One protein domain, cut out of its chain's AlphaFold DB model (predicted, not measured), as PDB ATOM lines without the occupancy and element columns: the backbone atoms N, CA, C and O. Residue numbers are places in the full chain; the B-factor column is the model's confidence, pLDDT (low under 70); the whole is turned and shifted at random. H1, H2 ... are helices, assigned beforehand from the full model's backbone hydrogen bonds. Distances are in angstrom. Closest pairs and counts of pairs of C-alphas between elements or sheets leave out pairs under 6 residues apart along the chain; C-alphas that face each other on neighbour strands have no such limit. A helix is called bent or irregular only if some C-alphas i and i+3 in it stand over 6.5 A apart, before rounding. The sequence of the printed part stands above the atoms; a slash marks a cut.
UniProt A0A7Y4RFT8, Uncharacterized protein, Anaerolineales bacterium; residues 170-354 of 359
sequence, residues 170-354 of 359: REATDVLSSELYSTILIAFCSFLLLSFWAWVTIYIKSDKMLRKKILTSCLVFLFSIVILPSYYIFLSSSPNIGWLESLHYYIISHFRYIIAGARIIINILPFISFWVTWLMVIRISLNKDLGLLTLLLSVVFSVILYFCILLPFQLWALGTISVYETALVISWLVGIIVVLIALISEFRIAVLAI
ATOM      1  N   ARG A 170     -41.364 -32.561 -24.788       96.06
ATOM      2  CA  ARG A 170     -41.738 -32.284 -23.400       96.06
ATOM      3  C   ARG A 170     -40.886 -33.122 -22.455       96.06
ATOM      4  O   ARG A 170     -40.214 -32.553 -21.609       96.06
ATOM      5  N   GLU A 171     -40.830 -34.431 -22.682       95.69
ATOM      6  CA  GLU A 171     -39.977 -35.337 -21.909       95.69
ATOM      7  C   GLU A 171     -38.492 -34.962 -22.035       95.69
ATOM      8  O   GLU A 171     -37.775 -34.943 -21.039       95.69
ATOM      9  N   ALA A 172     -38.033 -34.568 -23.229       97.00
ATOM     10  CA  ALA A 172     -36.673 -34.058 -23.410       97.00
ATOM     11  C   ALA A 172     -36.398 -32.827 -22.529       97.00
ATOM     12  O   ALA A 172     -35.334 -32.724 -21.929       97.00
ATOM     13  N   THR A 173     -37.357 -31.906 -22.425       94.50
ATOM     14  CA  THR A 173     -37.226 -30.694 -21.600       94.50
ATOM     15  C   THR A 173     -37.244 -31.017 -20.106       94.50
ATOM     16  O   THR A 173     -36.493 -30.404 -19.352       94.50
ATOM     17  N   ASP A 174     -38.051 -31.996 -19.688       91.50
ATOM     18  CA  ASP A 174     -38.122 -32.437 -18.291       91.50
ATOM     19  C   ASP A 174     -36.779 -33.038 -17.828       91.50
ATOM     20  O   ASP A 174     -36.302 -32.715 -16.738       91.50
ATOM     21  N   VAL A 175     -36.123 -33.839 -18.681       93.94
ATOM     22  CA  VAL A 175     -34.779 -34.393 -18.411       93.94
ATOM     23  C   VAL A 175     -33.714 -33.296 -18.361       93.94
ATOM     24  O   VAL A 175     -32.850 -33.310 -17.490       93.94
ATOM     25  N   LEU A 176     -33.796 -32.314 -19.259       95.44
ATOM     26  CA  LEU A 176     -32.816 -31.233 -19.422       95.44
ATOM     27  C   LEU A 176     -33.050 -30.039 -18.486       95.44
ATOM     28  O   LEU A 176     -32.722 -28.901 -18.829       95.44
ATOM     29  N   SER A 177     -33.660 -30.250 -17.318       88.12
ATOM     30  CA  SER A 177     -34.029 -29.147 -16.423       88.12
ATOM     31  C   SER A 177     -32.817 -28.295 -16.002       88.12
ATOM     32  O   SER A 177     -32.892 -27.066 -16.028       88.12
ATOM     33  N   SER A 178     -31.670 -28.910 -15.697       87.50
ATOM     34  CA  SER A 178     -30.420 -28.206 -15.367       87.50
ATOM     35  C   SER A 178     -29.888 -27.340 -16.510       87.50
ATOM     36  O   SER A 178     -29.490 -26.190 -16.296       87.50
ATOM     37  N   GLU A 179     -29.890 -27.873 -17.726       93.56
ATOM     38  CA  GLU A 179     -29.458 -27.210 -18.952       93.56
ATOM     39  C   GLU A 179     -30.407 -26.066 -19.294       93.56
ATOM     40  O   GLU A 179     -29.955 -24.982 -19.661       93.56
ATOM     41  N   LEU A 180     -31.712 -26.274 -19.115       90.69
ATOM     42  CA  LEU A 180     -32.743 -25.262 -19.295       90.69
ATOM     43  C   LEU A 180     -32.490 -24.066 -18.373       90.69
ATOM     44  O   LEU A 180     -32.381 -22.939 -18.854       90.69
ATOM     45  N   TYR A 181     -32.330 -24.296 -17.065       86.50
ATOM     46  CA  TYR A 181     -32.060 -23.214 -16.112       86.50
ATOM     47  C   TYR A 181     -30.734 -22.508 -16.395       86.50
ATOM     48  O   TYR A 181     -30.672 -21.277 -16.364       86.50
ATOM     49  N   SER A 182     -29.689 -23.267 -16.730       88.00
ATOM     50  CA  SER A 182     -28.385 -22.705 -17.092       88.00
ATOM     51  C   SER A 182     -28.479 -21.850 -18.359       88.00
ATOM     52  O   SER A 182     -27.915 -20.760 -18.417       88.00
ATOM     53  N   THR A 183     -29.255 -22.288 -19.350       92.38
ATOM     54  CA  THR A 183     -29.462 -21.551 -20.602       92.38
ATOM     55  C   THR A 183     -30.288 -20.286 -20.383       92.38
ATOM     56  O   THR A 183     -29.950 -19.242 -20.939       92.38
ATOM     57  N   ILE A 184     -31.320 -20.333 -19.531       88.12
ATOM     58  CA  ILE A 184     -32.074 -19.139 -19.108       88.12
ATOM     59  C   ILE A 184     -31.131 -18.136 -18.439       88.12
ATOM     60  O   ILE A 184     -31.161 -16.953 -18.777       88.12
ATOM     61  N   LEU A 185     -30.267 -18.598 -17.531       85.31
ATOM     62  CA  LEU A 185     -29.299 -17.742 -16.851       85.31
ATOM     63  C   LEU A 185     -28.294 -17.126 -17.835       85.31
ATOM     64  O   LEU A 185     -28.055 -15.924 -17.774       85.31
ATOM     65  N   ILE A 186     -27.743 -17.911 -18.765       90.06
ATOM     66  CA  ILE A 186     -26.821 -17.416 -19.801       90.06
ATOM     67  C   ILE A 186     -27.510 -16.385 -20.703       90.06
ATOM     68  O   ILE A 186     -26.950 -15.315 -20.948       90.06
ATOM     69  N   ALA A 187     -28.730 -16.670 -21.166       92.56
ATOM     70  CA  ALA A 187     -29.510 -15.759 -22.000       92.56
ATOM     71  C   ALA A 187     -29.818 -14.448 -21.270       92.56
ATOM     72  O   ALA A 187     -29.660 -13.366 -21.839       92.56
ATOM     73  N   PHE A 188     -30.179 -14.540 -19.989       88.12
ATOM     74  CA  PHE A 188     -30.377 -13.381 -19.134       88.12
ATOM     75  C   PHE A 188     -29.074 -12.593 -18.958       88.12
ATOM     76  O   PHE A 188     -29.045 -11.408 -19.250       88.12
ATOM     77  N   CYS A 189     -27.958 -13.223 -18.592       87.19
ATOM     78  CA  CYS A 189     -26.662 -12.545 -18.485       87.19
ATOM     79  C   CYS A 189     -26.239 -11.860 -19.796       87.19
ATOM     80  O   CYS A 189     -25.741 -10.734 -19.774       87.19
ATOM     81  N   SER A 190     -26.476 -12.498 -20.945       91.25
ATOM     82  CA  SER A 190     -26.239 -11.895 -22.259       91.25
ATOM     83  C   SER A 190     -27.116 -10.663 -22.486       91.25
ATOM     84  O   SER A 190     -26.609  -9.622 -22.903       91.25
ATOM     85  N   PHE A 191     -28.400 -10.738 -22.136       91.25
ATOM     86  CA  PHE A 191     -29.315  -9.599 -22.200       91.25
ATOM     87  C   PHE A 191     -28.813  -8.410 -21.383       91.25
ATOM     88  O   PHE A 191     -28.846  -7.262 -21.837       91.25
ATOM     89  N   LEU A 192     -28.311  -8.690 -20.179       88.06
ATOM     90  CA  LEU A 192     -27.762  -7.683 -19.287       88.06
ATOM     91  C   LEU A 192     -26.499  -7.033 -19.859       88.06
ATOM     92  O   LEU A 192     -26.359  -5.811 -19.802       88.06
ATOM     93  N   LEU A 193     -25.604  -7.838 -20.435       89.44
ATOM     94  CA  LEU A 193     -24.387  -7.372 -21.094       89.44
ATOM     95  C   LEU A 193     -24.713  -6.440 -22.271       89.44
ATOM     96  O   LEU A 193     -24.160  -5.342 -22.355       89.44
ATOM     97  N   LEU A 194     -25.629  -6.855 -23.151       91.00
ATOM     98  CA  LEU A 194     -26.059  -6.063 -24.308       91.00
ATOM     99  C   LEU A 194     -26.738  -4.761 -23.867       91.00
ATOM    100  O   LEU A 194     -26.411  -3.690 -24.378       91.00
ATOM    101  N   SER A 195     -27.589  -4.828 -22.839       90.94
ATOM    102  CA  SER A 195     -28.234  -3.647 -22.260       90.94
ATOM    103  C   SER A 195     -27.219  -2.660 -21.695       90.94
ATOM    104  O   SER A 195     -27.272  -1.471 -21.999       90.94
ATOM    105  N   PHE A 196     -26.252  -3.148 -20.915       88.81
ATOM    106  CA  PHE A 196     -25.184  -2.314 -20.375       88.81
ATOM    107  C   PHE A 196     -24.373  -1.649 -21.494       88.81
ATOM    108  O   PHE A 196     -24.110  -0.448 -21.437       88.81
ATOM    109  N   TRP A 197     -24.027  -2.402 -22.539       90.69
ATOM    110  CA  TRP A 197     -23.310  -1.877 -23.698       90.69
ATOM    111  C   TRP A 197     -24.095  -0.778 -24.432       90.69
ATOM    112  O   TRP A 197     -23.545   0.283 -24.762       90.69
ATOM    113  N   ALA A 198     -25.402  -0.976 -24.621       89.75
ATOM    114  CA  ALA A 198     -26.296   0.030 -25.182       89.75
ATOM    115  C   ALA A 198     -26.354   1.288 -24.296       89.75
ATOM    116  O   ALA A 198     -26.266   2.414 -24.793       89.75
ATOM    117  N   TRP A 199     -26.426   1.123 -22.973       89.19
ATOM    118  CA  TRP A 199     -26.428   2.249 -22.038       89.19
ATOM    119  C   TRP A 199     -25.113   3.018 -22.049       89.19
ATOM    120  O   TRP A 199     -25.153   4.243 -22.056       89.19
ATOM    121  N   VAL A 200     -23.960   2.342 -22.105       88.06
ATOM    122  CA  VAL A 200     -22.640   2.988 -22.238       88.06
ATOM    123  C   VAL A 200     -22.575   3.819 -23.519       88.06
ATOM    124  O   VAL A 200     -22.138   4.970 -23.501       88.06
ATOM    125  N   THR A 201     -23.088   3.276 -24.620       86.81
ATOM    126  CA  THR A 201     -23.164   3.980 -25.904       86.81
ATOM    127  C   THR A 201     -24.005   5.257 -25.812       86.81
ATOM    128  O   THR A 201     -23.601   6.309 -26.314       86.81
ATOM    129  N   ILE A 202     -25.168   5.190 -25.155       85.06
ATOM    130  CA  ILE A 202     -26.040   6.352 -24.924       85.06
ATOM    131  C   ILE A 202     -25.371   7.338 -23.951       85.06
ATOM    132  O   ILE A 202     -25.397   8.550 -24.171       85.06
ATOM    133  N   TYR A 203     -24.726   6.824 -22.903       85.69
ATOM    134  CA  TYR A 203     -24.056   7.589 -21.854       85.69
ATOM    135  C   TYR A 203     -22.936   8.469 -22.403       85.69
ATOM    136  O   TYR A 203     -22.895   9.658 -22.080       85.69
ATOM    137  N   ILE A 204     -22.055   7.920 -23.247       85.88
ATOM    138  CA  ILE A 204     -20.915   8.651 -23.829       85.88
ATOM    139  C   ILE A 204     -21.388   9.903 -24.586       85.88
ATOM    140  O   ILE A 204     -20.698  10.920 -24.590       85.88
ATOM    141  N   LYS A 205     -22.595   9.864 -25.159       81.31
ATOM    142  CA  LYS A 205     -23.187  10.968 -25.930       81.31
ATOM    143  C   LYS A 205     -24.021  11.943 -25.096       81.31
ATOM    144  O   LYS A 205     -24.519  12.930 -25.626       81.31
ATOM    145  N   SER A 206     -24.212  11.662 -23.811       83.31
ATOM    146  CA  SER A 206     -25.144  12.398 -22.957       83.31
ATOM    147  C   SER A 206     -24.503  13.594 -22.234       83.31
ATOM    148  O   SER A 206     -23.300  13.608 -21.939       83.31
ATOM    149  N   ASP A 207     -25.316  14.607 -21.917       87.31
ATOM    150  CA  ASP A 207     -24.904  15.760 -21.103       87.31
ATOM    151  C   ASP A 207     -24.549  15.342 -19.655       87.31
ATOM    152  O   ASP A 207     -25.016  14.326 -19.135       87.31
ATOM    153  N   LYS A 208     -23.716  16.132 -18.973       86.12
ATOM    154  CA  LYS A 208     -23.162  15.881 -17.635       86.12
ATOM    155  C   LYS A 208     -24.237  15.594 -16.581       86.12
ATOM    156  O   LYS A 208     -24.032  14.722 -15.736       86.12
ATOM    157  N   MET A 209     -25.385  16.278 -16.627       82.75
ATOM    158  CA  MET A 209     -26.495  16.016 -15.695       82.75
ATOM    159  C   MET A 209     -27.122  14.630 -15.930       82.75
ATOM    160  O   MET A 209     -27.498  13.933 -14.985       82.75
ATOM    161  N   LEU A 210     -27.192  14.211 -17.191       77.56
ATOM    162  CA  LEU A 210     -27.784  12.953 -17.633       77.56
ATOM    163  C   LEU A 210     -26.913  11.749 -17.267       77.56
ATOM    164  O   LEU A 210     -27.415  10.728 -16.794       77.56
ATOM    165  N   ARG A 211     -25.591  11.927 -17.372       80.81
ATOM    166  CA  ARG A 211     -24.582  10.941 -16.966       80.81
ATOM    167  C   ARG A 211     -24.776  10.465 -15.529       80.81
ATOM    168  O   ARG A 211     -24.766   9.264 -15.277       80.81
ATOM    169  N   LYS A 212     -25.017  11.381 -14.585       84.88
ATOM    170  CA  LYS A 212     -25.185  11.021 -13.166       84.88
ATOM    171  C   LYS A 212     -26.386  10.091 -12.942       84.88
ATOM    172  O   LYS A 212     -26.262   9.145 -12.175       84.88
ATOM    173  N   LYS A 213     -27.510  10.324 -13.639       80.06
ATOM    174  CA  LYS A 213     -28.730   9.496 -13.538       80.06
ATOM    175  C   LYS A 213     -28.543   8.100 -14.138       80.06
ATOM    176  O   LYS A 213     -28.986   7.110 -13.549       80.06
ATOM    177  N   ILE A 214     -27.866   8.019 -15.284       77.81
ATOM    178  CA  ILE A 214     -27.538   6.740 -15.929       77.81
ATOM    179  C   ILE A 214     -26.597   5.929 -15.028       77.81
ATOM    180  O   ILE A 214     -26.863   4.758 -14.781       77.81
ATOM    181  N   LEU A 215     -25.568   6.559 -14.447       82.06
ATOM    182  CA  LEU A 215     -24.614   5.889 -13.558       82.06
ATOM    183  C   LEU A 215     -25.290   5.269 -12.324       82.06
ATOM    184  O   LEU A 215     -25.014   4.119 -11.990       82.06
ATOM    185  N   THR A 216     -26.205   5.995 -11.669       80.62
ATOM    186  CA  THR A 216     -26.981   5.443 -10.543       80.62
ATOM    187  C   THR A 216     -27.833   4.245 -10.953       80.62
ATOM    188  O   THR A 216     -27.916   3.280 -10.201       80.62
ATOM    189  N   SER A 217     -28.415   4.267 -12.153       78.44
ATOM    190  CA  SER A 217     -29.231   3.150 -12.645       78.44
ATOM    191  C   SER A 217     -28.364   1.924 -12.972       78.44
ATOM    192  O   SER A 217     -28.712   0.805 -12.601       78.44
ATOM    193  N   CYS A 218     -27.172   2.134 -13.547       77.44
ATOM    194  CA  CYS A 218     -26.180   1.075 -13.754       77.44
ATOM    195  C   CYS A 218     -25.711   0.428 -12.438       77.44
ATOM    196  O   CYS A 218     -25.470  -0.776 -12.408       77.44
ATOM    197  N   LEU A 219     -25.592   1.188 -11.343       81.19
ATOM    198  CA  LEU A 219     -25.195   0.641 -10.036       81.19
ATOM    199  C   LEU A 219     -26.268  -0.275  -9.430       81.19
ATOM    200  O   LEU A 219     -25.944  -1.367  -8.963       81.19
ATOM    201  N   VAL A 220     -27.545   0.124  -9.477       76.44
ATOM    202  CA  VAL A 220     -28.670  -0.720  -9.016       76.44
ATOM    203  C   VAL A 220     -28.763  -2.005  -9.853       76.44
ATOM    204  O   VAL A 220     -29.070  -3.091  -9.351       76.44
ATOM    205  N   PHE A 221     -28.436  -1.898 -11.135       75.81
ATOM    206  CA  PHE A 221     -28.378  -3.025 -12.048       75.81
ATOM    207  C   PHE A 221     -27.218  -3.992 -11.757       75.81
ATOM    208  O   PHE A 221     -27.440  -5.198 -11.678       75.81
ATOM    209  N   LEU A 222     -26.002  -3.486 -11.517       77.81
ATOM    210  CA  LEU A 222     -24.852  -4.311 -11.121       77.81
ATOM    211  C   LEU A 222     -25.127  -5.093  -9.831       77.81
ATOM    212  O   LEU A 222     -24.750  -6.255  -9.719       77.81
ATOM    213  N   PHE A 223     -25.853  -4.497  -8.885       79.56
ATOM    214  CA  PHE A 223     -26.292  -5.197  -7.679       79.56
ATOM    215  C   PHE A 223     -27.239  -6.371  -7.996       79.56
ATOM    216  O   PHE A 223     -27.123  -7.450  -7.417       79.56
ATOM    217  N   SER A 224     -28.121  -6.195  -8.983       73.38
ATOM    218  CA  SER A 224     -29.043  -7.239  -9.454       73.38
ATOM    219  C   SER A 224     -28.311  -8.395 -10.159       73.38
ATOM    220  O   SER A 224     -28.705  -9.551 -10.005       73.38
ATOM    221  N   ILE A 225     -27.213  -8.095 -10.870       74.44
ATOM    222  CA  ILE A 225     -26.317  -9.087 -11.495       74.44
ATOM    223  C   ILE A 225     -25.643  -9.978 -10.461       74.44
ATOM    224  O   ILE A 225     -25.411 -11.140 -10.751       74.44
ATOM    225  N   VAL A 226     -25.303  -9.460  -9.281       79.69
ATOM    226  CA  VAL A 226     -24.636 -10.262  -8.245       79.69
ATOM    227  C   VAL A 226     -25.643 -11.153  -7.523       79.69
ATOM    228  O   VAL A 226     -25.381 -12.332  -7.313       79.69
ATOM    229  N   ILE A 227     -26.825 -10.626  -7.197       79.31
ATOM    230  CA  ILE A 227     -27.828 -11.359  -6.412       79.31
ATOM    231  C   ILE A 227     -28.342 -12.605  -7.139       79.31
ATOM    232  O   ILE A 227     -28.490 -13.648  -6.507       79.31
ATOM    233  N   LEU A 228     -28.612 -12.523  -8.445       75.44
ATOM    234  CA  LEU A 228     -29.240 -13.624  -9.186       75.44
ATOM    235  C   LEU A 228     -28.365 -14.890  -9.286       75.44
ATOM    236  O   LEU A 228     -28.851 -15.960  -8.920       75.44
ATOM    237  N   PRO A 229     -27.083 -14.820  -9.697       73.62
ATOM    238  CA  PRO A 229     -26.168 -15.955  -9.671       73.62
ATOM    239  C   PRO A 229     -25.907 -16.458  -8.255       73.62
ATOM    240  O   PRO A 229     -25.899 -17.665  -8.049       73.62
ATOM    241  N   SER A 230     -25.740 -15.571  -7.264       75.88
ATOM    242  CA  SER A 230     -25.561 -15.991  -5.867       75.88
ATOM    243  C   SER A 230     -26.764 -16.783  -5.354       75.88
ATOM    244  O   SER A 230     -26.602 -17.803  -4.687       75.88
ATOM    245  N   TYR A 231     -27.972 -16.349  -5.709       77.12
ATOM    246  CA  TYR A 231     -29.209 -17.042  -5.386       77.12
ATOM    247  C   TYR A 231     -29.352 -18.370  -6.147       77.12
ATOM    248  O   TYR A 231     -29.743 -19.374  -5.553       77.12
ATOM    249  N   TYR A 232     -28.985 -18.409  -7.431       75.38
ATOM    250  CA  TYR A 232     -28.972 -19.641  -8.219       75.38
ATOM    251  C   TYR A 232     -27.999 -20.675  -7.639       75.38
ATOM    252  O   TYR A 232     -28.397 -21.810  -7.399       75.38
ATOM    253  N   ILE A 233     -26.768 -20.260  -7.322       75.69
ATOM    254  CA  ILE A 233     -25.754 -21.098  -6.665       75.69
ATOM    255  C   ILE A 233     -26.285 -21.625  -5.331       75.69
ATOM    256  O   ILE A 233     -26.116 -22.803  -5.024       75.69
ATOM    257  N   PHE A 234     -26.956 -20.782  -4.545       75.25
ATOM    258  CA  PHE A 234     -27.572 -21.186  -3.282       75.25
ATOM    259  C   PHE A 234     -28.670 -22.246  -3.475       75.25
ATOM    260  O   PHE A 234     -28.746 -23.204  -2.710       75.25
ATOM    261  N   LEU A 235     -29.500 -22.126  -4.517       68.44
ATOM    262  CA  LEU A 235     -30.517 -23.131  -4.835       68.44
ATOM    263  C   LEU A 235     -29.912 -24.442  -5.351       68.44
ATOM    264  O   LEU A 235     -30.346 -25.515  -4.936       68.44
ATOM    265  N   SER A 236     -28.916 -24.370  -6.235       68.31
ATOM    266  CA  SER A 236     -28.303 -25.551  -6.848       68.31
ATOM    267  C   SER A 236     -27.403 -26.327  -5.883       68.31
ATOM    268  O   SER A 236     -27.207 -27.524  -6.059       68.31
ATOM    269  N   SER A 237     -26.868 -25.671  -4.851       66.12
ATOM    270  CA  SER A 237     -26.043 -26.304  -3.808       66.12
ATOM    271  C   SER A 237     -26.856 -27.018  -2.716       66.12
ATOM    272  O   SER A 237     -26.283 -27.707  -1.874       66.12
ATOM    273  N   SER A 238     -28.189 -26.910  -2.740       55.44
ATOM    274  CA  SER A 238     -29.081 -27.409  -1.689       55.44
ATOM    275  C   SER A 238     -29.421 -28.925  -1.619       55.44
ATOM    276  O   SER A 238     -30.093 -29.255  -0.641       55.44
ATOM    277  N   PRO A 239     -29.042 -29.885  -2.502       50.78
ATOM    278  CA  PRO A 239     -29.615 -31.238  -2.398       50.78
ATOM    279  C   PRO A 239     -28.776 -32.336  -1.719       50.78
ATOM    280  O   PRO A 239     -29.266 -33.452  -1.656       50.78
ATOM    281  N   ASN A 240     -27.554 -32.104  -1.218       49.19
ATOM    282  CA  ASN A 240     -26.684 -33.235  -0.811       49.19
ATOM    283  C   ASN A 240     -26.110 -33.198   0.614       49.19
ATOM    284  O   ASN A 240     -25.193 -33.952   0.942       49.19
ATOM    285  N   ILE A 241     -26.648 -32.359   1.499       54.88
ATOM    286  CA  ILE A 241     -26.226 -32.343   2.906       54.88
ATOM    287  C   ILE A 241     -27.133 -33.301   3.695       54.88
ATOM    288  O   ILE A 241     -28.075 -32.880   4.361       54.88
ATOM    289  N   GLY A 242     -26.853 -34.605   3.594       56.00
ATOM    290  CA  GLY A 242     -27.704 -35.694   4.107       56.00
ATOM    291  C   GLY A 242     -28.044 -35.651   5.606       56.00
ATOM    292  O   GLY A 242     -29.037 -36.232   6.027       56.00
ATOM    293  N   TRP A 243     -27.289 -34.920   6.433       55.31
ATOM    294  CA  TRP A 243     -27.593 -34.726   7.864       55.31
ATOM    295  C   TRP A 243     -28.613 -33.612   8.144       55.31
ATOM    296  O   TRP A 243     -29.089 -33.498   9.272       55.31
ATOM    297  N   LEU A 244     -28.964 -32.791   7.148       53.91
ATOM    298  CA  LEU A 244     -29.993 -31.762   7.293       53.91
ATOM    299  C   LEU A 244     -31.385 -32.250   6.900       53.91
ATOM    300  O   LEU A 244     -32.326 -31.605   7.329       53.91
ATOM    301  N   GLU A 245     -31.555 -33.352   6.160       57.94
ATOM    302  CA  GLU A 245     -32.854 -33.743   5.578       57.94
ATOM    303  C   GLU A 245     -33.995 -33.868   6.596       57.94
ATOM    304  O   GLU A 245     -35.109 -33.414   6.335       57.94
ATOM    305  N   SER A 246     -33.724 -34.396   7.788       63.91
ATOM    306  CA  SER A 246     -34.732 -34.566   8.840       63.91
ATOM    307  C   SER A 246     -35.146 -33.241   9.497       63.91
ATOM    308  O   SER A 246     -36.333 -33.028   9.753       63.91
ATOM    309  N   LEU A 247     -34.214 -32.301   9.701       62.53
ATOM    310  CA  LEU A 247     -34.526 -30.955  10.210       62.53
ATOM    311  C   LEU A 247     -35.081 -30.038   9.097       62.53
ATOM    312  O   LEU A 247     -35.974 -29.223   9.338       62.53
ATOM    313  N   HIS A 248     -34.589 -30.205   7.863       63.28
ATOM    314  CA  HIS A 248     -35.048 -29.517   6.656       63.28
ATOM    315  C   HIS A 248     -36.497 -29.867   6.357       63.28
ATOM    316  O   HIS A 248     -37.270 -28.960   6.084       63.28
ATOM    317  N   TYR A 249     -36.897 -31.137   6.437       70.06
ATOM    318  CA  TYR A 249     -38.274 -31.525   6.138       70.06
ATOM    319  C   TYR A 249     -39.273 -30.840   7.081       70.06
ATOM    320  O   TYR A 249     -40.292 -30.308   6.637       70.06
ATOM    321  N   TYR A 250     -38.952 -30.761   8.377       74.75
ATOM    322  CA  TYR A 250     -39.820 -30.121   9.364       74.75
ATOM    323  C   TYR A 250     -39.870 -28.592   9.206       74.75
ATOM    324  O   TYR A 250     -40.953 -28.011   9.171       74.75
ATOM    325  N   ILE A 251     -38.721 -27.927   9.041       71.50
ATOM    326  CA  ILE A 251     -38.671 -26.463   8.897       71.50
ATOM    327  C   ILE A 251     -39.196 -26.028   7.520       71.50
ATOM    328  O   ILE A 251     -40.019 -25.121   7.431       71.50
ATOM    329  N   ILE A 252     -38.790 -26.686   6.432       67.00
ATOM    330  CA  ILE A 252     -39.255 -26.338   5.082       67.00
ATOM    331  C   ILE A 252     -40.736 -26.628   4.919       67.00
ATOM    332  O   ILE A 252     -41.394 -25.829   4.271       67.00
ATOM    333  N   SER A 253     -41.298 -27.697   5.492       73.31
ATOM    334  CA  SER A 253     -42.746 -27.929   5.374       73.31
ATOM    335  C   SER A 253     -43.567 -26.799   6.009       73.31
ATOM    336  O   SER A 253     -44.509 -26.322   5.376       73.31
ATOM    337  N   HIS A 254     -43.162 -26.291   7.179       78.62
ATOM    338  CA  HIS A 254     -43.855 -25.193   7.867       78.62
ATOM    339  C   HIS A 254     -43.612 -23.825   7.217       78.62
ATOM    340  O   HIS A 254     -44.518 -22.996   7.152       78.62
ATOM    341  N   PHE A 255     -42.413 -23.588   6.679       79.69
ATOM    342  CA  PHE A 255     -42.054 -22.319   6.039       79.69
ATOM    343  C   PHE A 255     -42.157 -22.351   4.509       79.69
ATOM    344  O   PHE A 255     -41.784 -21.371   3.864       79.69
ATOM    345  N   ARG A 256     -42.689 -23.422   3.897       74.50
ATOM    346  CA  ARG A 256     -42.663 -23.627   2.434       74.50
ATOM    347  C   ARG A 256     -43.258 -22.449   1.685       74.50
ATOM    348  O   ARG A 256     -42.682 -22.007   0.697       74.50
ATOM    349  N   TYR A 257     -44.381 -21.930   2.171       76.88
ATOM    350  CA  TYR A 257     -45.086 -20.813   1.548       76.88
ATOM    351  C   TYR A 257     -44.359 -19.482   1.730       76.88
ATOM    352  O   TYR A 257     -44.283 -18.702   0.787       76.88
ATOM    353  N   ILE A 258     -43.771 -19.239   2.906       80.75
ATOM    354  CA  ILE A 258     -43.005 -18.014   3.181       80.75
ATOM    355  C   ILE A 258     -41.720 -18.011   2.356       80.75
ATOM    356  O   ILE A 258     -41.409 -17.021   1.697       80.75
ATOM    357  N   ILE A 259     -41.012 -19.142   2.325       74.75
ATOM    358  CA  ILE A 259     -39.825 -19.327   1.497       74.75
ATOM    359  C   ILE A 259     -40.218 -19.179   0.026       74.75
ATOM    360  O   ILE A 259     -39.617 -18.369  -0.663       74.75
ATOM    361  N   ALA A 260     -41.250 -19.871  -0.464       71.00
ATOM    362  CA  ALA A 260     -41.704 -19.741  -1.852       71.00
ATOM    363  C   ALA A 260     -42.090 -18.297  -2.218       71.00
ATOM    364  O   ALA A 260     -41.678 -17.808  -3.268       71.00
ATOM    365  N   GLY A 261     -42.807 -17.585  -1.345       77.06
ATOM    366  CA  GLY A 261     -43.157 -16.176  -1.540       77.06
ATOM    367  C   GLY A 261     -41.927 -15.268  -1.595       77.06
ATOM    368  O   GLY A 261     -41.774 -14.490  -2.536       77.06
ATOM    369  N   ALA A 262     -40.996 -15.417  -0.648       79.06
ATOM    370  CA  ALA A 262     -39.733 -14.681  -0.647       79.06
ATOM    371  C   ALA A 262     -38.901 -14.979  -1.905       79.06
ATOM    372  O   ALA A 262     -38.338 -14.065  -2.502       79.06
ATOM    373  N   ARG A 263     -38.879 -16.240  -2.361       73.38
ATOM    374  CA  ARG A 263     -38.229 -16.647  -3.613       73.38
ATOM    375  C   ARG A 263     -38.832 -15.914  -4.810       73.38
ATOM    376  O   ARG A 263     -38.084 -15.376  -5.617       73.38
ATOM    377  N   ILE A 264     -40.157 -15.844  -4.921       74.56
ATOM    378  CA  ILE A 264     -40.821 -15.115  -6.012       74.56
ATOM    379  C   ILE A 264     -40.415 -13.634  -5.994       74.56
ATOM    380  O   ILE A 264     -40.003 -13.103  -7.022       74.56
ATOM    381  N   ILE A 265     -40.449 -12.984  -4.827       78.88
ATOM    382  CA  ILE A 265     -40.093 -11.562  -4.692       78.88
ATOM    383  C   ILE A 265     -38.628 -11.310  -5.081       78.88
ATOM    384  O   ILE A 265     -38.355 -10.398  -5.862       78.88
ATOM    385  N   ILE A 266     -37.695 -12.135  -4.590       78.69
ATOM    386  CA  ILE A 266     -36.258 -12.029  -4.898       78.69
ATOM    387  C   ILE A 266     -35.996 -12.181  -6.402       78.69
ATOM    388  O   ILE A 266     -35.137 -11.484  -6.935       78.69
ATOM    389  N   ASN A 267     -36.750 -13.033  -7.101       73.88
ATOM    390  CA  ASN A 267     -36.608 -13.213  -8.549       73.88
ATOM    391  C   ASN A 267     -37.254 -12.079  -9.365       73.88
ATOM    392  O   ASN A 267     -36.749 -11.719 -10.428       73.88
ATOM    393  N   ILE A 268     -38.352 -11.488  -8.882       80.44
ATOM    394  CA  ILE A 268     -39.064 -10.412  -9.591       80.44
ATOM    395  C   ILE A 268     -38.344  -9.062  -9.454       80.44
ATOM    396  O   ILE A 268     -38.346  -8.266 -10.395       80.44
ATOM    397  N   LEU A 269     -37.721  -8.778  -8.307       82.06
ATOM    398  CA  LEU A 269     -37.123  -7.467  -8.033       82.06
ATOM    399  C   LEU A 269     -36.044  -7.045  -9.064       82.06
ATOM    400  O   LEU A 269     -36.126  -5.914  -9.554       82.06
ATOM    401  N   PRO A 270     -35.094  -7.915  -9.476       79.56
ATOM    402  CA  PRO A 270     -34.156  -7.632 -10.566       79.56
ATOM    403  C   PRO A 270     -34.847  -7.276 -11.881       79.56
ATOM    404  O   PRO A 270     -34.424  -6.350 -12.571       79.56
ATOM    405  N   PHE A 271     -35.933  -7.978 -12.212       82.75
ATOM    406  CA  PHE A 271     -36.690  -7.748 -13.439       82.75
ATOM    407  C   PHE A 271     -37.372  -6.376 -13.415       82.75
ATOM    408  O   PHE A 271     -37.254  -5.612 -14.370       82.75
ATOM    409  N   ILE A 272     -38.016  -6.008 -12.302       84.94
ATOM    410  CA  ILE A 272     -38.621  -4.676 -12.137       84.94
ATOM    411  C   ILE A 272     -37.551  -3.582 -12.226       84.94
ATOM    412  O   ILE A 272     -37.703  -2.635 -12.997       84.94
ATOM    413  N   SER A 273     -36.463  -3.720 -11.464       81.88
ATOM    414  CA  SER A 273     -35.334  -2.777 -11.457       81.88
ATOM    415  C   SER A 273     -34.774  -2.548 -12.863       81.88
ATOM    416  O   SER A 273     -34.526  -1.416 -13.293       81.88
ATOM    417  N   PHE A 274     -34.648  -3.633 -13.619       84.50
ATOM    418  CA  PHE A 274     -34.200  -3.607 -14.993       84.50
ATOM    419  C   PHE A 274     -35.154  -2.846 -15.924       84.50
ATOM    420  O   PHE A 274     -34.719  -1.942 -16.641       84.50
ATOM    421  N   TRP A 275     -36.454  -3.152 -15.892       88.19
ATOM    422  CA  TRP A 275     -37.441  -2.449 -16.717       88.19
ATOM    423  C   TRP A 275     -37.517  -0.963 -16.385       88.19
ATOM    424  O   TRP A 275     -37.569  -0.129 -17.288       88.19
ATOM    425  N   VAL A 276     -37.462  -0.616 -15.099       87.31
ATOM    426  CA  VAL A 276     -37.396   0.780 -14.655       87.31
ATOM    427  C   VAL A 276     -36.152   1.465 -15.224       87.31
ATOM    428  O   VAL A 276     -36.259   2.580 -15.736       87.31
ATOM    429  N   THR A 277     -34.998   0.792 -15.213       86.50
ATOM    430  CA  THR A 277     -33.749   1.324 -15.776       86.50
ATOM    431  C   THR A 277     -33.872   1.583 -17.277       86.50
ATOM    432  O   THR A 277     -33.561   2.685 -17.728       86.50
ATOM    433  N   TRP A 278     -34.406   0.640 -18.056       91.75
ATOM    434  CA  TRP A 278     -34.637   0.852 -19.489       91.75
ATOM    435  C   TRP A 278     -35.637   1.967 -19.780       91.75
ATOM    436  O   TRP A 278     -35.375   2.810 -20.637       91.75
ATOM    437  N   LEU A 279     -36.746   2.034 -19.039       90.94
ATOM    438  CA  LEU A 279     -37.714   3.127 -19.166       90.94
ATOM    439  C   LEU A 279     -37.064   4.483 -18.876       90.94
ATOM    440  O   LEU A 279     -37.334   5.457 -19.582       90.94
ATOM    441  N   MET A 280     -36.194   4.556 -17.866       87.00
ATOM    442  CA  MET A 280     -35.427   5.763 -17.576       87.00
ATOM    443  C   MET A 280     -34.474   6.102 -18.721       87.00
ATOM    444  O   MET A 280     -34.519   7.233 -19.194       87.00
ATOM    445  N   VAL A 281     -33.676   5.144 -19.203       85.69
ATOM    446  CA  VAL A 281     -32.716   5.345 -20.304       85.69
ATOM    447  C   VAL A 281     -33.417   5.805 -21.583       85.69
ATOM    448  O   VAL A 281     -32.987   6.787 -22.184       85.69
ATOM    449  N   ILE A 282     -34.531   5.175 -21.971       89.56
ATOM    450  CA  ILE A 282     -35.309   5.555 -23.161       89.56
ATOM    451  C   ILE A 282     -35.873   6.970 -23.012       89.56
ATOM    452  O   ILE A 282     -35.732   7.784 -23.924       89.56
ATOM    453  N   ARG A 283     -36.466   7.305 -21.855       89.50
ATOM    454  CA  ARG A 283     -37.002   8.657 -21.592       89.50
ATOM    455  C   ARG A 283     -35.932   9.744 -21.667       89.50
ATOM    456  O   ARG A 283     -36.237  10.869 -22.045       89.50
ATOM    457  N   ILE A 284     -34.718   9.396 -21.264       84.75
ATOM    458  CA  ILE A 284     -33.550  10.269 -21.192       84.75
ATOM    459  C   ILE A 284     -32.832  10.389 -22.546       84.75
ATOM    460  O   ILE A 284     -32.180  11.398 -22.808       84.75
ATOM    461  N   SER A 285     -32.933   9.371 -23.401       85.25
ATOM    462  CA  SER A 285     -32.247   9.336 -24.688       85.25
ATOM    463  C   SER A 285     -32.690  10.481 -25.610       85.25
ATOM    464  O   SER A 285     -33.873  10.805 -25.707       85.25
ATOM    465  N   LEU A 286     -31.725  11.086 -26.315       86.00
ATOM    466  CA  LEU A 286     -31.991  12.144 -27.303       86.00
ATOM    467  C   LEU A 286     -32.844  11.636 -28.475       86.00
ATOM    468  O   LEU A 286     -33.616  12.394 -29.051       86.00
ATOM    469  N   ASN A 287     -32.705  10.351 -28.811       89.88
ATOM    470  CA  ASN A 287     -33.474   9.671 -29.842       89.88
ATOM    471  C   ASN A 287     -34.150   8.436 -29.227       89.88
ATOM    472  O   ASN A 287     -33.502   7.411 -29.006       89.88
ATOM    473  N   LYS A 288     -35.452   8.559 -28.944       91.00
ATOM    474  CA  LYS A 288     -36.254   7.503 -28.313       91.00
ATOM    475  C   LYS A 288     -36.348   6.251 -29.180       91.00
ATOM    476  O   LYS A 288     -36.319   5.152 -28.633       91.00
ATOM    477  N   ASP A 289     -36.408   6.416 -30.500       91.88
ATOM    478  CA  ASP A 289     -36.511   5.301 -31.445       91.88
ATOM    479  C   ASP A 289     -35.244   4.451 -31.408       91.88
ATOM    480  O   ASP A 289     -35.310   3.224 -31.397       91.88
ATOM    481  N   LEU A 290     -34.083   5.100 -31.285       89.81
ATOM    482  CA  LEU A 290     -32.808   4.413 -31.110       89.81
ATOM    483  C   LEU A 290     -32.762   3.630 -29.792       89.81
ATOM    484  O   LEU A 290     -32.335   2.481 -29.785       89.81
ATOM    485  N   GLY A 291     -33.203   4.239 -28.686       90.56
ATOM    486  CA  GLY A 291     -33.256   3.567 -27.384       90.56
ATOM    487  C   GLY A 291     -34.226   2.381 -27.363       90.56
ATOM    488  O   GLY A 291     -33.952   1.373 -26.716       90.56
ATOM    489  N   LEU A 292     -35.344   2.479 -28.087       93.25
ATOM    490  CA  LEU A 292     -36.292   1.378 -28.248       93.25
ATOM    491  C   LEU A 292     -35.716   0.265 -29.133       93.25
ATOM    492  O   LEU A 292     -35.880  -0.912 -28.816       93.25
ATOM    493  N   LEU A 293     -35.027   0.625 -30.217       93.56
ATOM    494  CA  LEU A 293     -34.405  -0.328 -31.132       93.56
ATOM    495  C   LEU A 293     -33.317  -1.159 -30.439       93.56
ATOM    496  O   LEU A 293     -33.293  -2.373 -30.617       93.56
ATOM    497  N   THR A 294     -32.448  -0.542 -29.633       93.00
ATOM    498  CA  THR A 294     -31.397  -1.270 -28.893       93.00
ATOM    499  C   THR A 294     -31.979  -2.167 -27.802       93.00
ATOM    500  O   THR A 294     -31.540  -3.305 -27.642       93.00
ATOM    501  N   LEU A 295     -33.030  -1.723 -27.099       93.56
ATOM    502  CA  LEU A 295     -33.782  -2.594 -26.188       93.56
ATOM    503  C   LEU A 295     -34.350  -3.808 -26.934       93.56
ATOM    504  O   LEU A 295     -34.170  -4.942 -26.491       93.56
ATOM    505  N   LEU A 296     -35.024  -3.580 -28.066       95.00
ATOM    506  CA  LEU A 296     -35.629  -4.645 -28.862       95.00
ATOM    507  C   LEU A 296     -34.576  -5.646 -29.343       95.00
ATOM    508  O   LEU A 296     -34.784  -6.849 -29.216       95.00
ATOM    509  N   LEU A 297     -33.442  -5.167 -29.853       94.69
ATOM    510  CA  LEU A 297     -32.351  -6.032 -30.300       94.69
ATOM    511  C   LEU A 297     -31.749  -6.827 -29.152       94.69
ATOM    512  O   LEU A 297     -31.562  -8.031 -29.302       94.69
ATOM    513  N   SER A 298     -31.521  -6.197 -27.999       94.06
ATOM    514  CA  SER A 298     -31.058  -6.893 -26.798       94.06
ATOM    515  C   SER A 298     -32.017  -8.029 -26.416       94.06
ATOM    516  O   SER A 298     -31.569  -9.150 -26.197       94.06
ATOM    517  N   VAL A 299     -33.336  -7.788 -26.411       94.12
ATOM    518  CA  VAL A 299     -34.341  -8.831 -26.129       94.12
ATOM    519  C   VAL A 299     -34.307  -9.937 -27.188       94.12
ATOM    520  O   VAL A 299     -34.233 -11.117 -26.846       94.12
ATOM    521  N   VAL A 300     -34.351  -9.573 -28.472       96.69
ATOM    522  CA  VAL A 300     -34.401 -10.528 -29.588       96.69
ATOM    523  C   VAL A 300     -33.162 -11.420 -29.602       96.69
ATOM    524  O   VAL A 300     -33.299 -12.639 -29.682       96.69
ATOM    525  N   PHE A 301     -31.961 -10.853 -29.469       97.25
ATOM    526  CA  PHE A 301     -30.728 -11.638 -29.451       97.25
ATOM    527  C   PHE A 301     -30.642 -12.562 -28.238       97.25
ATOM    528  O   PHE A 301     -30.174 -13.687 -28.386       97.25
ATOM    529  N   SER A 302     -31.137 -12.154 -27.071       95.62
ATOM    530  CA  SER A 302     -31.181 -13.031 -25.897       95.62
ATOM    531  C   SER A 302     -32.166 -14.188 -26.056       95.62
ATOM    532  O   SER A 302     -31.858 -15.306 -25.647       95.62
ATOM    533  N   VAL A 303     -33.311 -13.960 -26.705       96.25
ATOM    534  CA  VAL A 303     -34.259 -15.034 -27.051       96.25
ATOM    535  C   VAL A 303     -33.647 -15.993 -28.076       96.25
ATOM    536  O   VAL A 303     -33.714 -17.206 -27.891       96.25
ATOM    537  N   ILE A 304     -33.005 -15.472 -29.127       97.69
ATOM    538  CA  ILE A 304     -32.296 -16.295 -30.119       97.69
ATOM    539  C   ILE A 304     -31.206 -17.123 -29.433       97.69
ATOM    540  O   ILE A 304     -31.134 -18.330 -29.647       97.69
ATOM    541  N   LEU A 305     -30.402 -16.499 -28.568       96.94
ATOM    542  CA  LEU A 305     -29.337 -17.165 -27.822       96.94
ATOM    543  C   LEU A 305     -29.876 -18.328 -26.983       96.94
ATOM    544  O   LEU A 305     -29.308 -19.416 -27.026       96.94
ATOM    545  N   TYR A 306     -30.985 -18.112 -26.268       96.62
ATOM    546  CA  TYR A 306     -31.652 -19.150 -25.486       96.62
ATOM    547  C   TYR A 306     -31.991 -20.378 -26.345       96.62
ATOM    548  O   TYR A 306     -31.583 -21.493 -26.017       96.62
ATOM    549  N   PHE A 307     -32.677 -20.188 -27.476       97.62
ATOM    550  CA  PHE A 307     -33.057 -21.308 -28.343       97.62
ATOM    551  C   PHE A 307     -31.846 -21.969 -29.008       97.62
ATOM    552  O   PHE A 307     -31.787 -23.193 -29.092       97.62
ATOM    553  N   CYS A 308     -30.860 -21.182 -29.437       97.62
ATOM    554  CA  CYS A 308     -29.642 -21.684 -30.064       97.62
ATOM    555  C   CYS A 308     -28.786 -22.549 -29.129       97.62
ATOM    556  O   CYS A 308     -28.206 -23.531 -29.583       97.62
ATOM    557  N   ILE A 309     -28.709 -22.200 -27.841       97.75
ATOM    558  CA  ILE A 309     -27.979 -22.989 -26.841       97.75
ATOM    559  C   ILE A 309     -28.785 -24.225 -26.424       97.75
ATOM    560  O   ILE A 309     -28.197 -25.289 -26.239       97.75
ATOM    561  N   LEU A 310     -30.110 -24.111 -26.288       97.44
ATOM    562  CA  LEU A 310     -30.957 -25.206 -25.807       97.44
ATOM    563  C   LEU A 310     -31.183 -26.301 -26.861       97.44
ATOM    564  O   LEU A 310     -31.257 -27.483 -26.523       97.44
ATOM    565  N   LEU A 311     -31.296 -25.926 -28.139       97.69
ATOM    566  CA  LEU A 311     -31.668 -26.844 -29.218       97.69
ATOM    567  C   LEU A 311     -30.723 -28.058 -29.349       97.69
ATOM    568  O   LEU A 311     -31.240 -29.172 -29.442       97.69
ATOM    569  N   PRO A 312     -29.380 -27.927 -29.314       98.56
ATOM    570  CA  PRO A 312     -28.495 -29.090 -29.371       98.56
ATOM    571  C   PRO A 312     -28.723 -30.080 -28.222       98.56
ATOM    572  O   PRO A 312     -28.716 -31.287 -28.457       98.56
ATOM    573  N   PHE A 313     -29.001 -29.604 -27.005       98.12
ATOM    574  CA  PHE A 313     -29.330 -30.489 -25.884       98.12
ATOM    575  C   PHE A 313     -30.649 -31.229 -26.117       98.12
ATOM    576  O   PHE A 313     -30.717 -32.438 -25.900       98.12
ATOM    577  N   GLN A 314     -31.678 -30.546 -26.633       97.94
ATOM    578  CA  GLN A 314     -32.937 -31.202 -27.002       97.94
ATOM    579  C   GLN A 314     -32.727 -32.267 -28.085       97.94
ATOM    580  O   GLN A 314     -33.246 -33.374 -27.965       97.94
ATOM    581  N   LEU A 315     -31.921 -31.974 -29.110       98.25
ATOM    582  CA  LEU A 315     -31.570 -32.938 -30.157       98.25
ATOM    583  C   LEU A 315     -30.764 -34.125 -29.613       98.25
ATOM    584  O   LEU A 315     -30.930 -35.248 -30.096       98.25
ATOM    585  N   TRP A 316     -29.922 -33.911 -28.601       98.25
ATOM    586  CA  TRP A 316     -29.257 -34.999 -27.890       98.25
ATOM    587  C   TRP A 316     -30.256 -35.877 -27.143       98.25
ATOM    588  O   TRP A 316     -30.292 -37.087 -27.380       98.25
ATOM    589  N   ALA A 317     -31.124 -35.287 -26.320       97.88
ATOM    590  CA  ALA A 317     -32.140 -36.017 -25.566       97.88
ATOM    591  C   ALA A 317     -33.100 -36.803 -26.481       97.88
ATOM    592  O   ALA A 317     -33.511 -37.904 -26.126       97.88
ATOM    593  N   LEU A 318     -33.402 -36.288 -27.678       98.12
ATOM    594  CA  LEU A 318     -34.271 -36.926 -28.677       98.12
ATOM    595  C   LEU A 318     -33.619 -38.050 -29.497       98.12
ATOM    596  O   LEU A 318     -34.285 -38.631 -30.348       98.12
ATOM    597  N   GLY A 319     -32.334 -38.357 -29.306       97.31
ATOM    598  CA  GLY A 319     -31.675 -39.416 -30.082       97.31
ATOM    599  C   GLY A 319     -30.824 -38.927 -31.257       97.31
ATOM    600  O   GLY A 319     -29.987 -39.680 -31.747       97.31
ATOM    601  N   THR A 320     -31.001 -37.677 -31.703       97.75
ATOM    602  CA  THR A 320     -30.398 -37.160 -32.950       97.75
ATOM    603  C   THR A 320     -28.897 -36.912 -32.811       97.75
ATOM    604  O   THR A 320     -28.124 -37.287 -33.687       97.75
ATOM    605  N   ILE A 321     -28.466 -36.312 -31.699       98.06
ATOM    606  CA  ILE A 321     -27.045 -36.201 -31.342       98.06
ATOM    607  C   ILE A 321     -26.743 -37.322 -30.349       98.06
ATOM    608  O   ILE A 321     -27.355 -37.375 -29.289       98.06
ATOM    609  N   SER A 322     -25.839 -38.243 -30.679       96.62
ATOM    610  CA  SER A 322     -25.570 -39.433 -29.853       96.62
ATOM    611  C   SER A 322     -24.882 -39.111 -28.525       96.62
ATOM    612  O   SER A 322     -25.228 -39.692 -27.502       96.62
ATOM    613  N   VAL A 323     -23.939 -38.167 -28.538       97.38
ATOM    614  CA  VAL A 323     -23.010 -37.887 -27.433       97.38
ATOM    615  C   VAL A 323     -23.283 -36.506 -26.831       97.38
ATOM    616  O   VAL A 323     -23.387 -35.521 -27.568       97.38
ATOM    617  N   TYR A 324     -23.386 -36.420 -25.502       96.81
ATOM    618  CA  TYR A 324     -23.739 -35.181 -24.797       96.81
ATOM    619  C   TYR A 324     -22.689 -34.084 -25.007       96.81
ATOM    620  O   TYR A 324     -23.019 -32.935 -25.297       96.81
ATOM    621  N   GLU A 325     -21.410 -34.450 -24.971       97.06
ATOM    622  CA  GLU A 325     -20.278 -33.547 -25.179       97.06
ATOM    623  C   GLU A 325     -20.326 -32.883 -26.558       97.06
ATOM    624  O   GLU A 325     -19.958 -31.719 -26.705       97.06
ATOM    625  N   THR A 326     -20.826 -33.594 -27.574       97.62
ATOM    626  CA  THR A 326     -21.014 -33.015 -28.910       97.62
ATOM    627  C   THR A 326     -22.093 -31.935 -28.891       97.62
ATOM    628  O   THR A 326     -21.876 -30.857 -29.444       97.62
ATOM    629  N   ALA A 327     -23.225 -32.176 -28.219       97.62
ATOM    630  CA  ALA A 327     -24.263 -31.159 -28.051       97.62
ATOM    631  C   ALA A 327     -23.735 -29.938 -27.288       97.62
ATOM    632  O   ALA A 327     -23.932 -28.815 -27.746       97.62
ATOM    633  N   LEU A 328     -22.982 -30.153 -26.205       97.38
ATOM    634  CA  LEU A 328     -22.354 -29.085 -25.428       97.38
ATOM    635  C   LEU A 328     -21.434 -28.207 -26.293       97.38
ATOM    636  O   LEU A 328     -21.559 -26.981 -26.272       97.38
ATOM    637  N   VAL A 329     -20.535 -28.810 -27.079       98.12
ATOM    638  CA  VAL A 329     -19.625 -28.072 -27.974       98.12
ATOM    639  C   VAL A 329     -20.405 -27.265 -29.013       98.12
ATOM    640  O   VAL A 329     -20.103 -26.090 -29.224       98.12
ATOM    641  N   ILE A 330     -21.434 -27.856 -29.632       98.25
ATOM    642  CA  ILE A 330     -22.288 -27.158 -30.603       98.25
ATOM    643  C   ILE A 330     -22.988 -25.964 -29.939       98.25
ATOM    644  O   ILE A 330     -22.931 -24.858 -30.478       98.25
ATOM    645  N   SER A 331     -23.592 -26.153 -28.762       97.69
ATOM    646  CA  SER A 331     -24.264 -25.085 -28.012       97.69
ATOM    647  C   SER A 331     -23.328 -23.913 -27.715       97.69
ATOM    648  O   SER A 331     -23.709 -22.759 -27.922       97.69
ATOM    649  N   TRP A 332     -22.088 -24.183 -27.294       97.81
ATOM    650  CA  TRP A 332     -21.087 -23.139 -27.054       97.81
ATOM    651  C   TRP A 332     -20.706 -22.382 -28.325       97.81
ATOM    652  O   TRP A 332     -20.704 -21.151 -28.322       97.81
ATOM    653  N   LEU A 333     -20.409 -23.094 -29.416       98.12
ATOM    654  CA  LEU A 333     -20.022 -22.470 -30.683       98.12
ATOM    655  C   LEU A 333     -21.131 -21.563 -31.224       98.12
ATOM    656  O   LEU A 333     -20.874 -20.403 -31.550       98.12
ATOM    657  N   VAL A 334     -22.370 -22.061 -31.273       97.88
ATOM    658  CA  VAL A 334     -23.515 -21.272 -31.744       97.88
ATOM    659  C   VAL A 334     -23.781 -20.098 -30.800       97.88
ATOM    660  O   VAL A 334     -23.989 -18.978 -31.265       97.88
ATOM    661  N   GLY A 335     -23.707 -20.312 -29.483       96.75
ATOM    662  CA  GLY A 335     -23.892 -19.253 -28.495       96.75
ATOM    663  C   GLY A 335     -22.891 -18.104 -28.650       96.75
ATOM    664  O   GLY A 335     -23.288 -16.938 -28.681       96.75
ATOM    665  N   ILE A 336     -21.603 -18.416 -28.832       97.31
ATOM    666  CA  ILE A 336     -20.549 -17.419 -29.078       97.31
ATOM    667  C   ILE A 336     -20.835 -16.630 -30.360       97.31
ATOM    668  O   ILE A 336     -20.753 -15.401 -30.355       97.31
ATOM    669  N   ILE A 337     -21.206 -17.312 -31.447       98.00
ATOM    670  CA  ILE A 337     -21.533 -16.664 -32.724       98.00
ATOM    671  C   ILE A 337     -22.697 -15.678 -32.553       98.00
ATOM    672  O   ILE A 337     -22.597 -14.536 -33.005       98.00
ATOM    673  N   VAL A 338     -23.771 -16.073 -31.862       97.75
ATOM    674  CA  VAL A 338     -24.933 -15.202 -31.611       97.75
ATOM    675  C   VAL A 338     -24.532 -13.963 -30.809       97.75
ATOM    676  O   VAL A 338     -24.901 -12.851 -31.188       97.75
ATOM    677  N   VAL A 339     -23.732 -14.121 -29.749       96.06
ATOM    678  CA  VAL A 339     -23.253 -12.989 -28.936       96.06
ATOM    679  C   VAL A 339     -22.379 -12.037 -29.758       96.06
ATOM    680  O   VAL A 339     -22.551 -10.822 -29.669       96.06
ATOM    681  N   LEU A 340     -21.477 -12.556 -30.595       96.56
ATOM    682  CA  LEU A 340     -20.642 -11.728 -31.471       96.56
ATOM    683  C   LEU A 340     -21.485 -10.931 -32.475       96.56
ATOM    684  O   LEU A 340     -21.267  -9.731 -32.642       96.56
ATOM    685  N   ILE A 341     -22.475 -11.567 -33.109       97.38
ATOM    686  CA  ILE A 341     -23.398 -10.892 -34.033       97.38
ATOM    687  C   ILE A 341     -24.192  -9.801 -33.303       97.38
ATOM    688  O   ILE A 341     -24.332  -8.694 -33.834       97.38
ATOM    689  N   ALA A 342     -24.668 -10.077 -32.087       96.38
ATOM    690  CA  ALA A 342     -25.393  -9.111 -31.269       96.38
ATOM    691  C   ALA A 342     -24.528  -7.881 -30.948       96.38
ATOM    692  O   ALA A 342     -24.941  -6.748 -31.197       96.38
ATOM    693  N   LEU A 343     -23.286  -8.093 -30.496       94.44
ATOM    694  CA  LEU A 343     -22.339  -7.015 -30.192       94.44
ATOM    695  C   LEU A 343     -21.988  -6.175 -31.428       94.44
ATOM    696  O   LEU A 343     -21.961  -4.946 -31.351       94.44
ATOM    697  N   ILE A 344     -21.758  -6.812 -32.583       95.50
ATOM    698  CA  ILE A 344     -21.501  -6.107 -33.850       95.50
ATOM    699  C   ILE A 344     -22.719  -5.271 -34.259       95.50
ATOM    700  O   ILE A 344     -22.562  -4.143 -34.735       95.50
ATOM    701  N   SER A 345     -23.927  -5.803 -34.077       95.06
ATOM    702  CA  SER A 345     -25.176  -5.115 -34.419       95.06
ATOM    703  C   SER A 345     -25.382  -3.874 -33.550       95.06
ATOM    704  O   SER A 345     -25.598  -2.785 -34.083       95.06
ATOM    705  N   GLU A 346     -25.207  -4.006 -32.233       93.06
ATOM    706  CA  GLU A 346     -25.253  -2.883 -31.289       93.06
ATOM    707  C   GLU A 346     -24.180  -1.832 -31.607       93.06
ATOM    708  O   GLU A 346     -24.457  -0.633 -31.645       93.06
ATOM    709  N   PHE A 347     -22.958  -2.263 -31.934       92.44
ATOM    710  CA  PHE A 347     -21.883  -1.354 -32.335       92.44
ATOM    711  C   PHE A 347     -22.211  -0.581 -33.621       92.44
ATOM    712  O   PHE A 347     -21.963   0.622 -33.713       92.44
ATOM    713  N   ARG A 348     -22.809  -1.225 -34.629       94.00
ATOM    714  CA  ARG A 348     -23.220  -0.534 -35.864       94.00
ATOM    715  C   ARG A 348     -24.277   0.533 -35.590       94.00
ATOM    716  O   ARG A 348     -24.179   1.637 -36.123       94.00
ATOM    717  N   ILE A 349     -25.244   0.235 -34.728       91.12
ATOM    718  CA  ILE A 349     -26.294   1.179 -34.325       91.12
ATOM    719  C   ILE A 349     -25.699   2.347 -33.540       91.12
ATOM    720  O   ILE A 349     -26.020   3.509 -33.808       91.12
ATOM    721  N   ALA A 350     -24.753   2.053 -32.645       87.69
ATOM    722  CA  ALA A 350     -23.980   3.053 -31.924       87.69
ATOM    723  C   ALA A 350     -23.307   4.053 -32.875       87.69
ATOM    724  O   ALA A 350     -23.418   5.267 -32.664       87.69
ATOM    725  N   VAL A 351     -22.651   3.551 -33.930       88.56
ATOM    726  CA  VAL A 351     -21.948   4.348 -34.947       88.56
ATOM    727  C   VAL A 351     -22.915   5.173 -35.794       88.56
ATOM    728  O   VAL A 351     -22.675   6.364 -35.999       88.56
ATOM    729  N   LEU A 352     -24.027   4.591 -36.257       87.25
ATOM    730  CA  LEU A 352     -25.031   5.319 -37.046       87.25
ATOM    731  C   LEU A 352     -25.603   6.507 -36.274       87.25
ATOM    732  O   LEU A 352     -25.759   7.593 -36.825       87.25
ATOM    733  N   ALA A 353     -25.800   6.340 -34.971       82.19
ATOM    734  CA  ALA A 353     -26.258   7.403 -34.096       82.19
ATOM    735  C   ALA A 353     -25.208   8.497 -33.805       82.19
ATOM    736  O   ALA A 353     -25.493   9.392 -33.016       82.19
ATOM    737  N   ILE A 354     -23.957   8.396 -34.283       78.56
ATOM    738  CA  ILE A 354     -22.932   9.457 -34.129       78.56
ATOM    739  C   ILE A 354     -23.039  10.491 -35.249       78.56
ATOM    740  O   ILE A 354     -22.655  11.641 -35.045       78.56
TER     741      ILE A 354
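This is residues 170 to 354 of the 359 residues of an uncharacterized protein of Anaerolineales bacterium (UniProt A0A7Y4RFT8). A flat, up-and-down bundle of five long helices or arms: H2, H5 and H6 pack side by side, and H3 and H4b pair up beside them, meeting H2 and H5 closest near the links that join them. Short H1 crosses the end of H5, while residues 237 to 251, of which 245 to 251 belong to H4, and residues 253 to 259, which belong to H4, stick out. The printed part has 185 residues with six named helices, H1 to H6 in chain order, and no named strand: all helix. It is loose, with a radius of gyration of the C-alphas of 20.0 A, and spans 60 by 44 by 22 A.

H1, residues 170 to 175, touches H5, residues 288 to 317, about perpendicular at 79 degrees, C-alphas 172 and 317 being closest at 5.4 A. H5, the hub, touches H2, residues 177 to 204 (closest C-alphas 187 and 302, 5.0 A), and H6, residues 324 to 352 (309 and 331, 4.4 A), opposite ways at shallow tilts of 22 and 10 degrees. H3, residues 208 to 236, touches H4b, residues 257 to 284, at 25 degrees, opposite ways; C-alphas 224 and 270 are closest, 5.2 A. Every O i to N i+4 pair is within hydrogen-bond range in H1, H2 and H6; in H3 22 of 25, H4a, residues 245 to 254, 5 of 6, H4b 22 of 24, H5 24 of 26.

H1 begins at C-alpha 170 (-41.738, -32.284, -23.400); H6, 42.3 A long, ends at C-alpha 352 (-25.031, 5.319, -37.046). H2 measures 40.7 A, H3 43.1 A, H5 43.8 A. H4, one helix by its hydrogen bonds, is bent: C-alphas 254 and 257 are 7.8 A apart. H5 is only just irregular: C-alphas 309 and 312 are 6.6 A apart.

The farthest C-alphas, Ser 246 and Ile 354, are 62.6 A apart. The printed part has no cut and no long link. Residues 235 to 248 and 252 are under pLDDT 70.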